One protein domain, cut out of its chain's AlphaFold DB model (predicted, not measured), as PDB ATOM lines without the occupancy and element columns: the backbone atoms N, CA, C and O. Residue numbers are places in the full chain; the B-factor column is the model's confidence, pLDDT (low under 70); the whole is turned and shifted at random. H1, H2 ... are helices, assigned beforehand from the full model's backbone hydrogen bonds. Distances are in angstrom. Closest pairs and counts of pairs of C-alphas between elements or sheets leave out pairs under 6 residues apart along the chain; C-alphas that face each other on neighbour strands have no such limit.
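This is residues 1012 to 1089 and 1099 to 1108 of the 1108 residues of the protein "C2H2-type domain-containing protein" of Neocallimastix californiae (UniProt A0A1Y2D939). Little regular structure is present: two small folded-back loops, each followed by a short helix, make two loose units, H1's and H2's, and a long unnamed stretch leads away from H2, with residues 1071 to 1078 sticking out. The printed part has 88 residues, with two named helices, H1 then H2, holding 18 of them, and no named strand; the class is all helix. The whole is loose, with a radius of gyration of the C-alphas of 16.8 A and spans of 54 by 37 by 26 A.

Residues 1013 to 1014 pair antiparallel with 1021 to 1022, before H1, residues 1025 to 1035. Residues 1041 to 1042 pair antiparallel with 1049 to 1050, before H2, residues 1053 to 1059. H1 and H2 are apart, joined by a long link of 17 residues. Every O i to N i+4 pair is within hydrogen-bond range in H2, and 4 of 7 in H1.

H1 begins at C-alpha 1025 (98.528, 139.092, 84.234) and measures 15.9 A; H2 measures 9.7 A and ends at C-alpha 1059 (121.747, 136.729, 93.853).

The C-alphas farthest apart, of Pro 1012 and Thr 1075, are 53.9 A apart. Residues 1090 to 1098 are cut out, with 16.8 A between C-alphas 1089 and 1099. Residues 1103 to 1108 also stand free. pLDDT is under 70 in residues 1068 to 1089 and 1099 to 1108.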
ATOM      1  N   PRO A1012      92.661 144.302  87.576       84.81
ATOM      2  CA  PRO A1012      91.712 143.311  87.060       84.81
ATOM      3  C   PRO A1012      92.141 141.849  87.274       84.81
ATOM      4  O   PRO A1012      91.334 140.943  87.105       84.81
ATOM      5  N   TYR A1013      93.396 141.589  87.657       92.25
ATOM      6  CA  TYR A1013      93.917 140.234  87.846       92.25
ATOM      7  C   TYR A1013      93.951 139.862  89.335       92.25
ATOM      8  O   TYR A1013      94.964 140.068  90.008       92.25
ATOM      9  N   GLN A1014      92.847 139.328  89.860       94.50
ATOM     10  CA  GLN A1014      92.764 138.805  91.229       94.50
ATOM     11  C   GLN A1014      93.468 137.445  91.371       94.50
ATOM     12  O   GLN A1014      93.478 136.634  90.447       94.50
ATOM     13  N   CYS A1015      94.054 137.177  92.538       96.19
ATOM     14  CA  CYS A1015      94.594 135.865  92.872       96.19
ATOM     15  C   CYS A1015      93.484 134.887  93.305       96.19
ATOM     16  O   CYS A1015      92.720 135.217  94.209       96.19
ATOM     17  N   PRO A1016      93.410 133.660  92.752       94.12
ATOM     18  CA  PRO A1016      92.423 132.673  93.198       94.12
ATOM     19  C   PRO A1016      92.692 132.169  94.628       94.12
ATOM     20  O   PRO A1016      91.775 131.726  95.308       94.12
ATOM     21  N   ASN A1017      93.939 132.256  95.108       94.19
ATOM     22  CA  ASN A1017      94.344 131.753  96.425       94.19
ATOM     23  C   ASN A1017      94.361 132.818  97.545       94.19
ATOM     24  O   ASN A1017      94.612 132.466  98.694       94.19
ATOM     25  N   CYS A1018      94.156 134.112  97.250       95.38
ATOM     26  CA  CYS A1018      94.025 135.164  98.276       95.38
ATOM     27  C   CYS A1018      93.473 136.486  97.710       95.38
ATOM     28  O   CYS A1018      93.480 136.715  96.507       95.38
ATOM     29  N   THR A1019      93.091 137.417  98.585       93.88
ATOM     30  CA  THR A1019      92.518 138.743  98.266       93.88
ATOM     31  C   THR A1019      93.489 139.754  97.620       93.88
ATOM     32  O   THR A1019      93.328 140.963  97.773       93.88
ATOM     33  N   LYS A1020      94.541 139.300  96.924       93.25
ATOM     34  CA  LYS A1020      95.523 140.179  96.268       93.25
ATOM     35  C   LYS A1020      95.223 140.343  94.785       93.25
ATOM     36  O   LYS A1020      95.228 139.371  94.031       93.25
ATOM     37  N   ASN A1021      95.065 141.596  94.370       93.25
ATOM     38  CA  ASN A1021      94.804 141.982  92.989       93.25
ATOM     39  C   ASN A1021      96.035 142.640  92.348       93.25
ATOM     40  O   ASN A1021      96.769 143.402  92.986       93.25
ATOM     41  N   PHE A1022      96.239 142.370  91.058       92.31
ATOM     42  CA  PHE A1022      97.398 142.796  90.280       92.31
ATOM     43  C   PHE A1022      96.980 143.601  89.045       92.31
ATOM     44  O   PHE A1022      95.974 143.317  88.399       92.31
ATOM     45  N   ARG A1023      97.802 144.593  88.682       88.06
ATOM     46  CA  ARG A1023      97.618 145.426  87.479       88.06
ATOM     47  C   ARG A1023      97.881 144.680  86.163       88.06
ATOM     48  O   ARG A1023      97.436 145.125  85.114       88.06
ATOM     49  N   ARG A1024      98.641 143.574  86.185       87.81
ATOM     50  CA  ARG A1024      99.096 142.849  84.980       87.81
ATOM     51  C   ARG A1024      99.092 141.332  85.194       87.81
ATOM     52  O   ARG A1024      99.570 140.859  86.225       87.81
ATOM     53  N   ARG A1025      98.646 140.567  84.189       90.25
ATOM     54  CA  ARG A1025      98.528 139.092  84.234       90.25
ATOM     55  C   ARG A1025      99.823 138.385  84.653       90.25
ATOM     56  O   ARG A1025      99.782 137.467  85.463       90.25
ATOM     57  N   TYR A1026     100.985 138.833  84.172       89.06
ATOM     58  CA  TYR A1026     102.269 138.225  84.548       89.06
ATOM     59  C   TYR A1026     102.677 138.500  86.006       89.06
ATOM     60  O   TYR A1026     103.422 137.713  86.592       89.06
ATOM     61  N   ASP A1027     102.208 139.602  86.605       91.25
ATOM     62  CA  ASP A1027     102.448 139.903  88.019       91.25
ATOM     63  C   ASP A1027     101.593 138.965  88.903       91.25
ATOM     64  O   ASP A1027     102.114 138.432  89.884       91.25
ATOM     65  N   LEU A1028     100.355 138.648  88.482       94.81
ATOM     66  CA  LEU A1028      99.523 137.584  89.070       94.81
ATOM     67  C   LEU A1028     100.173 136.193  88.928       94.81
ATOM     68  O   LEU A1028     100.364 135.510  89.930       94.81
ATOM     69  N   VAL A1029     100.568 135.769  87.720       92.62
ATOM     70  CA  VAL A1029     101.181 134.437  87.503       92.62
ATOM     71  C   VAL A1029     102.454 134.264  88.339       92.62
ATOM     72  O   VAL A1029     102.681 133.208  88.931       92.62
ATOM     73  N   ARG A1030     103.272 135.317  88.471       90.81
ATOM     74  CA  ARG A1030     104.439 135.317  89.366       90.81
ATOM     75  C   ARG A1030     104.046 135.192  90.843       90.81
ATOM     76  O   ARG A1030     104.796 134.588  91.608       90.81
ATOM     77  N   HIS A1031     102.914 135.762  91.252       93.81
ATOM     78  CA  HIS A1031     102.406 135.662  92.617       93.81
ATOM     79  C   HIS A1031     101.842 134.270  92.943       93.81
ATOM     80  O   HIS A1031     102.150 133.752  94.014       93.81
ATOM     81  N   VAL A1032     101.107 133.624  92.029       92.88
ATOM     82  CA  VAL A1032     100.552 132.266  92.232       92.88
ATOM     83  C   VAL A1032     101.647 131.230  92.527       92.88
ATOM     84  O   VAL A1032     101.454 130.348  93.359       92.88
ATOM     85  N   ARG A1033     102.858 131.402  91.970       92.94
ATOM     86  CA  ARG A1033     104.040 130.577  92.314       92.94
ATOM     87  C   ARG A1033     104.361 130.553  93.817       92.94
ATOM     88  O   ARG A1033     104.959 129.588  94.275       92.94
ATOM     89  N   ILE A1034     103.981 131.585  94.577       91.06
ATOM     90  CA  ILE A1034     104.186 131.650  96.034       91.06
ATOM     91  C   ILE A1034     103.214 130.710  96.760       91.06
ATOM     92  O   ILE A1034     103.642 129.990  97.653       91.06
ATOM     93  N   HIS A1035     101.940 130.674  96.352       89.94
ATOM     94  CA  HIS A1035     100.918 129.795  96.944       89.94
ATOM     95  C   HIS A1035     101.181 128.319  96.658       89.94
ATOM     96  O   HIS A1035     101.015 127.478  97.534       89.94
ATOM     97  N   ASN A1036     101.662 128.015  95.452       88.94
ATOM     98  CA  ASN A1036     102.000 126.650  95.051       88.94
ATOM     99  C   ASN A1036     103.412 126.227  95.514       88.94
ATOM    100  O   ASN A1036     103.865 125.143  95.160       88.94
ATOM    101  N   TYR A1037     104.140 127.091  96.239       89.31
ATOM    102  CA  TYR A1037     105.546 126.908  96.636       89.31
ATOM    103  C   TYR A1037     106.493 126.546  95.469       89.31
ATOM    104  O   TYR A1037     107.527 125.906  95.659       89.31
ATOM    105  N   ILE A1038     106.167 126.987  94.246       88.94
ATOM    106  CA  ILE A1038     106.929 126.683  93.030       88.94
ATOM    107  C   ILE A1038     108.151 127.599  92.954       88.94
ATOM    108  O   ILE A1038     108.053 128.823  92.823       88.94
ATOM    109  N   ILE A1039     109.325 126.976  92.987       91.56
ATOM    110  CA  ILE A1039     110.638 127.623  93.014       91.56
ATOM    111  C   ILE A1039     111.433 127.142  91.784       91.56
ATOM    112  O   ILE A1039     112.266 126.246  91.902       91.56
ATOM    113  N   PRO A1040     111.177 127.697  90.581       89.75
ATOM    114  CA  PRO A1040     111.712 127.144  89.337       89.75
ATOM    115  C   PRO A1040     113.125 127.650  89.010       89.75
ATOM    116  O   PRO A1040     113.742 127.175  88.065       89.75
ATOM    117  N   TYR A1041     113.666 128.611  89.770       93.88
ATOM    118  CA  TYR A1041     115.022 129.123  89.558       93.88
ATOM    119  C   TYR A1041     115.884 128.841  90.779       93.88
ATOM    120  O   TYR A1041     115.618 129.336  91.876       93.88
ATOM    121  N   ARG A1042     116.954 128.075  90.579       91.94
ATOM    122  CA  ARG A1042     117.866 127.658  91.642       91.94
ATOM    123  C   ARG A1042     119.265 128.194  91.385       91.94
ATOM    124  O   ARG A1042     119.727 128.225  90.250       91.94
ATOM    125  N   CYS A1043     119.943 128.641  92.434       93.62
ATOM    126  CA  CYS A1043     121.330 129.065  92.318       93.62
ATOM    127  C   CYS A1043     122.249 127.839  92.260       93.62
ATOM    128  O   CYS A1043     122.403 127.159  93.268       93.62
ATOM    129  N   SER A1044     122.918 127.595  91.133       89.38
ATOM    130  CA  SER A1044     123.852 126.464  90.969       89.38
ATOM    131  C   SER A1044     125.053 126.476  91.925       89.38
ATOM    132  O   SER A1044     125.675 125.443  92.130       89.38
ATOM    133  N   ARG A1045     125.383 127.627  92.528       88.38
ATOM    134  CA  ARG A1045     126.502 127.762  93.478       88.38
ATOM    135  C   ARG A1045     126.129 127.484  94.931       88.38
ATOM    136  O   ARG A1045     127.009 127.108  95.687       88.38
ATOM    137  N   CYS A1046     124.884 127.724  95.348       91.62
ATOM    138  CA  CYS A1046     124.480 127.626  96.763       91.62
ATOM    139  C   CYS A1046     123.134 126.923  96.998       91.62
ATOM    140  O   CYS A1046     122.623 126.909  98.114       91.62
ATOM    141  N   PHE A1047     122.514 126.416  95.932       89.88
ATOM    142  CA  PHE A1047     121.238 125.694  95.892       89.88
ATOM    143  C   PHE A1047     120.020 126.442  96.454       89.88
ATOM    144  O   PHE A1047     118.907 125.907  96.433       89.88
ATOM    145  N   ARG A1048     120.184 127.715  96.844       90.50
ATOM    146  CA  ARG A1048     119.090 128.607  97.237       90.50
ATOM    147  C   ARG A1048     118.101 128.786  96.090       90.50
ATOM    148  O   ARG A1048     118.479 129.057  94.948       90.50
ATOM    149  N   GLY A1049     116.830 128.637  96.434       92.31
ATOM    150  CA  GLY A1049     115.703 128.765  95.528       92.31
ATOM    151  C   GLY A1049     115.161 130.191  95.401       92.31
ATOM    152  O   GLY A1049     115.179 130.966  96.359       92.31
ATOM    153  N   PHE A1050     114.638 130.514  94.218       92.62
ATOM    154  CA  PHE A1050     113.966 131.769  93.894       92.62
ATOM    155  C   PHE A1050     112.728 131.523  93.014       92.62
ATOM    156  O   PHE A1050     112.769 130.773  92.041       92.62
ATOM    157  N   THR A1051     111.635 132.239  93.289       92.12
ATOM    158  CA  THR A1051     110.412 132.235  92.455       92.12
ATOM    159  C   THR A1051     110.567 133.027  91.143       92.12
ATOM    160  O   THR A1051     109.696 132.974  90.268       92.12
ATOM    161  N   ARG A1052     111.679 133.768  90.990       91.94
ATOM    162  CA  ARG A1052     111.994 134.652  89.853       91.94
ATOM    163  C   ARG A1052     113.439 134.484  89.366       91.94
ATOM    164  O   ARG A1052     114.358 134.416  90.185       91.94
ATOM    165  N   SER A1053     113.637 134.519  88.049       93.69
ATOM    166  CA  SER A1053     114.947 134.412  87.397       93.69
ATOM    167  C   SER A1053     115.842 135.612  87.702       93.69
ATOM    168  O   SER A1053     117.003 135.429  88.055       93.69
ATOM    169  N   ASP A1054     115.300 136.833  87.669       93.12
ATOM    170  CA  ASP A1054     116.031 138.066  87.991       93.12
ATOM    171  C   ASP A1054     116.513 138.100  89.451       93.12
ATOM    172  O   ASP A1054     117.624 138.548  89.727       93.12
ATOM    173  N   SER A1055     115.727 137.561  90.390       92.75
ATOM    174  CA  SER A1055     116.166 137.381  91.780       92.75
ATOM    175  C   SER A1055     117.334 136.398  91.890       92.75
ATOM    176  O   SER A1055     118.286 136.695  92.611       92.75
ATOM    177  N   CYS A1056     117.303 135.277  91.158       94.31
ATOM    178  CA  CYS A1056     118.412 134.316  91.123       94.31
ATOM    179  C   CYS A1056     119.670 134.927  90.472       94.31
ATOM    180  O   CYS A1056     120.749 134.896  91.060       94.31
ATOM    181  N   ALA A1057     119.524 135.567  89.308       92.50
ATOM    182  CA  ALA A1057     120.612 136.192  88.552       92.50
ATOM    183  C   ALA A1057     121.204 137.442  89.232       92.50
ATOM    184  O   ALA A1057     122.372 137.772  89.026       92.50
ATOM    185  N   ARG A1058     120.422 138.143  90.066       91.88
ATOM    186  CA  ARG A1058     120.945 139.157  90.992       91.88
ATOM    187  C   ARG A1058     121.691 138.489  92.139       91.88
ATOM    188  O   ARG A1058     122.799 138.913  92.449       91.88
ATOM    189  N   HIS A1059     121.120 137.448  92.747       92.56
ATOM    190  CA  HIS A1059     121.747 136.729  93.853       92.56
ATOM    191  C   HIS A1059     123.116 136.143  93.472       92.56
ATOM    192  O   HIS A1059     124.069 136.390  94.207       92.56
ATOM    193  N   THR A1060     123.262 135.468  92.325       87.75
ATOM    194  CA  THR A1060     124.548 134.897  91.857       87.75
ATOM    195  C   THR A1060     125.662 135.933  91.678       87.75
ATOM    196  O   THR A1060     126.839 135.572  91.700       87.75
ATOM    197  N   LYS A1061     125.301 137.216  91.535       89.19
ATOM    198  CA  LYS A1061     126.213 138.369  91.456       89.19
ATOM    199  C   LYS A1061     126.476 139.042  92.816       89.19
ATOM    200  O   LYS A1061     127.284 139.962  92.891       89.19
ATOM    201  N   THR A1062     125.821 138.615  93.900       86.12
ATOM    202  CA  THR A1062     126.076 139.128  95.262       86.12
ATOM    203  C   THR A1062     127.178 138.350  95.977       86.12
ATOM    204  O   THR A1062     127.270 137.133  95.849       86.12
ATOM    205  N   LYS A1063     127.921 139.020  96.873       75.62
ATOM    206  CA  LYS A1063     128.848 138.372  97.827       75.62
ATOM    207  C   LYS A1063     128.161 137.408  98.820       75.62
ATOM    208  O   LYS A1063     128.843 136.711  99.564       75.62
ATOM    209  N   GLN A1064     126.825 137.379  98.854       74.06
ATOM    210  CA  GLN A1064     126.027 136.438  99.651       74.06
ATOM    211  C   GLN A1064     125.794 135.101  98.922       74.06
ATOM    212  O   GLN A1064     125.361 134.135  99.543       74.06
ATOM    213  N   CYS A1065     126.107 135.016  97.626       84.44
ATOM    214  CA  CYS A1065     126.226 133.756  96.901       84.44
ATOM    215  C   CYS A1065     127.591 133.121  97.204       84.44
ATOM    216  O   CYS A1065     128.537 133.229  96.424       84.44
ATOM    217  N   ARG A1066     127.704 132.497  98.381       79.06
ATOM    218  CA  ARG A1066     128.847 131.640  98.717       79.06
ATOM    219  C   ARG A1066     128.713 130.318  97.967       79.06
ATOM    220  O   ARG A1066     127.606 129.800  97.852       79.06
ATOM    221  N   TYR A1067     129.823 129.793  97.460       78.25
ATOM    222  CA  TYR A1067     129.858 128.449  96.891       78.25
ATOM    223  C   TYR A1067     129.623 127.419  98.004       78.25
ATOM    224  O   TYR A1067     130.212 127.534  99.078       78.25
ATOM    225  N   TYR A1068     128.733 126.460  97.764       69.44
ATOM    226  CA  TYR A1068     128.454 125.349  98.661       69.44
ATOM    227  C   TYR A1068     129.273 124.147  98.199       69.44
ATOM    228  O   TYR A1068     128.930 123.474  97.229       69.44
ATOM    229  N   ASP A1069     130.403 123.944  98.866       64.19
ATOM    230  CA  ASP A1069     131.394 122.946  98.495       64.19
ATOM    231  C   ASP A1069     131.054 121.577  99.097       64.19
ATOM    232  O   ASP A1069     131.348 121.298 100.260       64.19
ATOM    233  N   PHE A1070     130.441 120.709  98.289       63.50
ATOM    234  CA  PHE A1070     130.121 119.342  98.702       63.50
ATOM    235  C   PHE A1070     131.364 118.506  99.049       63.50
ATOM    236  O   PHE A1070     131.228 117.537  99.791       63.50
ATOM    237  N   SER A1071     132.568 118.869  98.580       63.09
ATOM    238  CA  SER A1071     133.790 118.112  98.896       63.09
ATOM    239  C   SER A1071     134.198 118.207 100.373       63.09
ATOM    240  O   SER A1071     134.922 117.347 100.866       63.09
ATOM    241  N   GLN A1072     133.678 119.202 101.105       55.47
ATOM    242  CA  GLN A1072     133.912 119.379 102.542       55.47
ATOM    243  C   GLN A1072     132.823 118.734 103.422       55.47
ATOM    244  O   GLN A1072     132.934 118.751 104.648       55.47
ATOM    245  N   LEU A1073     131.799 118.102 102.832       57.66
ATOM    246  CA  LEU A1073     130.822 117.282 103.559       57.66
ATOM    247  C   LEU A1073     131.365 115.867 103.810       57.66
ATOM    248  O   LEU A1073     130.850 114.870 103.304       57.66
ATOM    249  N   GLY A1074     132.417 115.781 104.625       49.00
ATOM    250  CA  GLY A1074     132.983 114.510 105.071       49.00
ATOM    251  C   GLY A1074     131.968 113.671 105.857       49.00
ATOM    252  O   GLY A1074     131.586 114.050 106.964       49.00
ATOM    253  N   THR A1075     131.549 112.550 105.256       51.31
ATOM    254  CA  THR A1075     130.836 111.370 105.810       51.31
ATOM    255  C   THR A1075     129.546 111.560 106.625       51.31
ATOM    256  O   THR A1075     128.838 110.581 106.859       51.31
ATOM    257  N   LYS A1076     129.152 112.777 107.009       47.06
ATOM    258  CA  LYS A1076     127.857 113.046 107.653       47.06
ATOM    259  C   LYS A1076     126.762 113.211 106.595       47.06
ATOM    260  O   LYS A1076     126.870 114.072 105.725       47.06
ATOM    261  N   LYS A1077     125.682 112.424 106.707       46.78
ATOM    262  CA  LYS A1077     124.469 112.519 105.866       46.78
ATOM    263  C   LYS A1077     123.715 113.839 106.110       46.78
ATOM    264  O   LYS A1077     122.685 113.869 106.774       46.78
ATOM    265  N   VAL A1078     124.226 114.945 105.573       41.66
ATOM    266  CA  VAL A1078     123.507 116.222 105.526       41.66
ATOM    267  C   VAL A1078     122.562 116.184 104.327       41.66
ATOM    268  O   VAL A1078     123.010 116.229 103.182       41.66
ATOM    269  N   HIS A1079     121.255 116.081 104.578       39.53
ATOM    270  CA  HIS A1079     120.251 116.117 103.512       39.53
ATOM    271  C   HIS A1079     120.355 117.434 102.721       39.53
ATOM    272  O   HIS A1079     120.296 118.508 103.331       39.53
ATOM    273  N   PRO A1080     120.469 117.398 101.378       39.47
ATOM    274  CA  PRO A1080     120.443 118.616 100.582       39.47
ATOM    275  C   PRO A1080     119.100 119.340 100.769       39.47
ATOM    276  O   PRO A1080     118.045 118.696 100.767       39.47
ATOM    277  N   PRO A1081     119.094 120.673 100.937       42.19
ATOM    278  CA  PRO A1081     117.882 121.393 101.298       42.19
ATOM    279  C   PRO A1081     116.890 121.402 100.129       42.19
ATOM    280  O   PRO A1081     117.101 122.120  99.157       42.19
ATOM    281  N   PHE A1082     115.775 120.679 100.271       39.16
ATOM    282  CA  PHE A1082     114.604 120.630  99.374       39.16
ATOM    283  C   PHE A1082     114.832 120.010  97.978       39.16
ATOM    284  O   PHE A1082     115.328 120.671  97.058       39.16
ATOM    285  N   TYR A1083     114.322 118.794  97.777       38.50
ATOM    286  CA  TYR A1083     113.939 118.272  96.459       38.50
ATOM    287  C   TYR A1083     112.413 118.287  96.319       38.50
ATOM    288  O   TYR A1083     111.699 118.162  97.312       38.50
ATOM    289  N   ILE A1084     111.924 118.421  95.088       39.44
ATOM    290  CA  ILE A1084     110.551 118.055  94.727       39.44
ATOM    291  C   ILE A1084     110.658 116.652  94.135       39.44
ATOM    292  O   ILE A1084     111.353 116.478  93.137       39.44
ATOM    293  N   VAL A1085     110.008 115.666  94.752       35.88
ATOM    294  CA  VAL A1085     109.912 114.312  94.195       35.88
ATOM    295  C   VAL A1085     108.642 114.244  93.356       35.88
ATOM    296  O   VAL A1085     107.538 114.153  93.890       35.88
ATOM    297  N   THR A1086     108.793 114.312  92.038       34.88
ATOM    298  CA  THR A1086     107.774 113.822  91.106       34.88
ATOM    299  C   THR A1086     107.945 112.314  90.987       34.88
ATOM    300  O   THR A1086     109.014 111.867  90.579       34.88
ATOM    301  N   LYS A1087     106.917 111.546  91.361       30.70
ATOM    302  CA  LYS A1087     106.869 110.097  91.118       30.70
ATOM    303  C   LYS A1087     106.877 109.806  89.610       30.70
ATOM    304  O   LYS A1087     106.471 110.655  88.814       30.70
ATOM    305  N   ASP A1088     107.335 108.615  89.249       30.42
ATOM    306  CA  ASP A1088     107.547 108.182  87.868       30.42
ATOM    307  C   ASP A1088     106.245 108.154  87.036       30.42
ATOM    308  O   ASP A1088     105.169 107.873  87.572       30.42
ATOM    309  N   PRO A1089     106.307 108.428  85.718       36.28
ATOM    310  CA  PRO A1089     105.125 108.665  84.879       36.28
ATOM    311  C   PRO A1089     104.305 107.410  84.518       36.28
ATOM    312  O   PRO A1089     103.391 107.502  83.696       36.28
ATOM    313  N   ILE A1099     103.174 117.668  97.952       42.81
ATOM    314  CA  ILE A1099     104.255 118.521  98.462       42.81
ATOM    315  C   ILE A1099     104.481 118.172  99.941       42.81
ATOM    316  O   ILE A1099     103.735 118.627 100.808       42.81
ATOM    317  N   VAL A1100     105.507 117.369 100.240       33.66
ATOM    318  CA  VAL A1100     105.902 117.025 101.617       33.66
ATOM    319  C   VAL A1100     106.845 118.102 102.181       33.66
ATOM    320  O   VAL A1100     107.956 118.260 101.671       33.66
ATOM    321  N   PRO A1101     106.475 118.837 103.249       32.75
ATOM    322  CA  PRO A1101     107.419 119.688 103.972       32.75
ATOM    323  C   PRO A1101     108.416 118.817 104.749       32.75
ATOM    324  O   PRO A1101     108.001 117.850 105.391       32.75
ATOM    325  N   LEU A1102     109.709 119.178 104.764       36.75
ATOM    326  CA  LEU A1102     110.755 118.374 105.430       36.75
ATOM    327  C   LEU A1102     110.454 118.054 106.907       36.75
ATOM    328  O   LEU A1102     110.872 117.010 107.394       36.75
ATOM    329  N   ASN A1103     109.669 118.888 107.595       33.25
ATOM    330  CA  ASN A1103     109.224 118.675 108.976       33.25
ATOM    331  C   ASN A1103     108.414 117.373 109.197       33.25
ATOM    332  O   ASN A1103     108.116 117.055 110.344       33.25
ATOM    333  N   LYS A1104     108.034 116.633 108.142       34.00
ATOM    334  CA  LYS A1104     107.385 115.308 108.233       34.00
ATOM    335  C   LYS A1104     108.275 114.114 107.843       34.00
ATOM    336  O   LYS A1104     107.812 112.987 107.948       34.00
ATOM    337  N   LEU A1105     109.525 114.332 107.428       37.09
ATOM    338  CA  LEU A1105     110.443 113.279 106.949       37.09
ATOM    339  C   LEU A1105     111.441 112.775 108.012       37.09
ATOM    340  O   LEU A1105     112.447 112.169 107.666       37.09
ATOM    341  N   ILE A1106     111.196 113.052 109.297       34.38
ATOM    342  CA  ILE A1106     112.133 112.730 110.394       34.38
ATOM    343  C   ILE A1106     111.829 111.370 111.060       34.38
ATOM    344  O   ILE A1106     112.726 110.783 111.652       34.38
ATOM    345  N   ASN A1107     110.607 110.841 110.907       30.12
ATOM    346  CA  ASN A1107     110.179 109.544 111.454       30.12
ATOM    347  C   ASN A1107     109.653 108.620 110.335       30.12
ATOM    348  O   ASN A1107     108.450 108.355 110.274       30.12
ATOM    349  N   TYR A1108     110.541 108.183 109.438       30.66
ATOM    350  CA  TYR A1108     110.323 107.108 108.459       30.66
ATOM    351  C   TYR A1108     111.657 106.445 108.095       30.66
ATOM    352  O   TYR A1108     112.672 107.179 108.093       30.66
TER     353      TYR A1108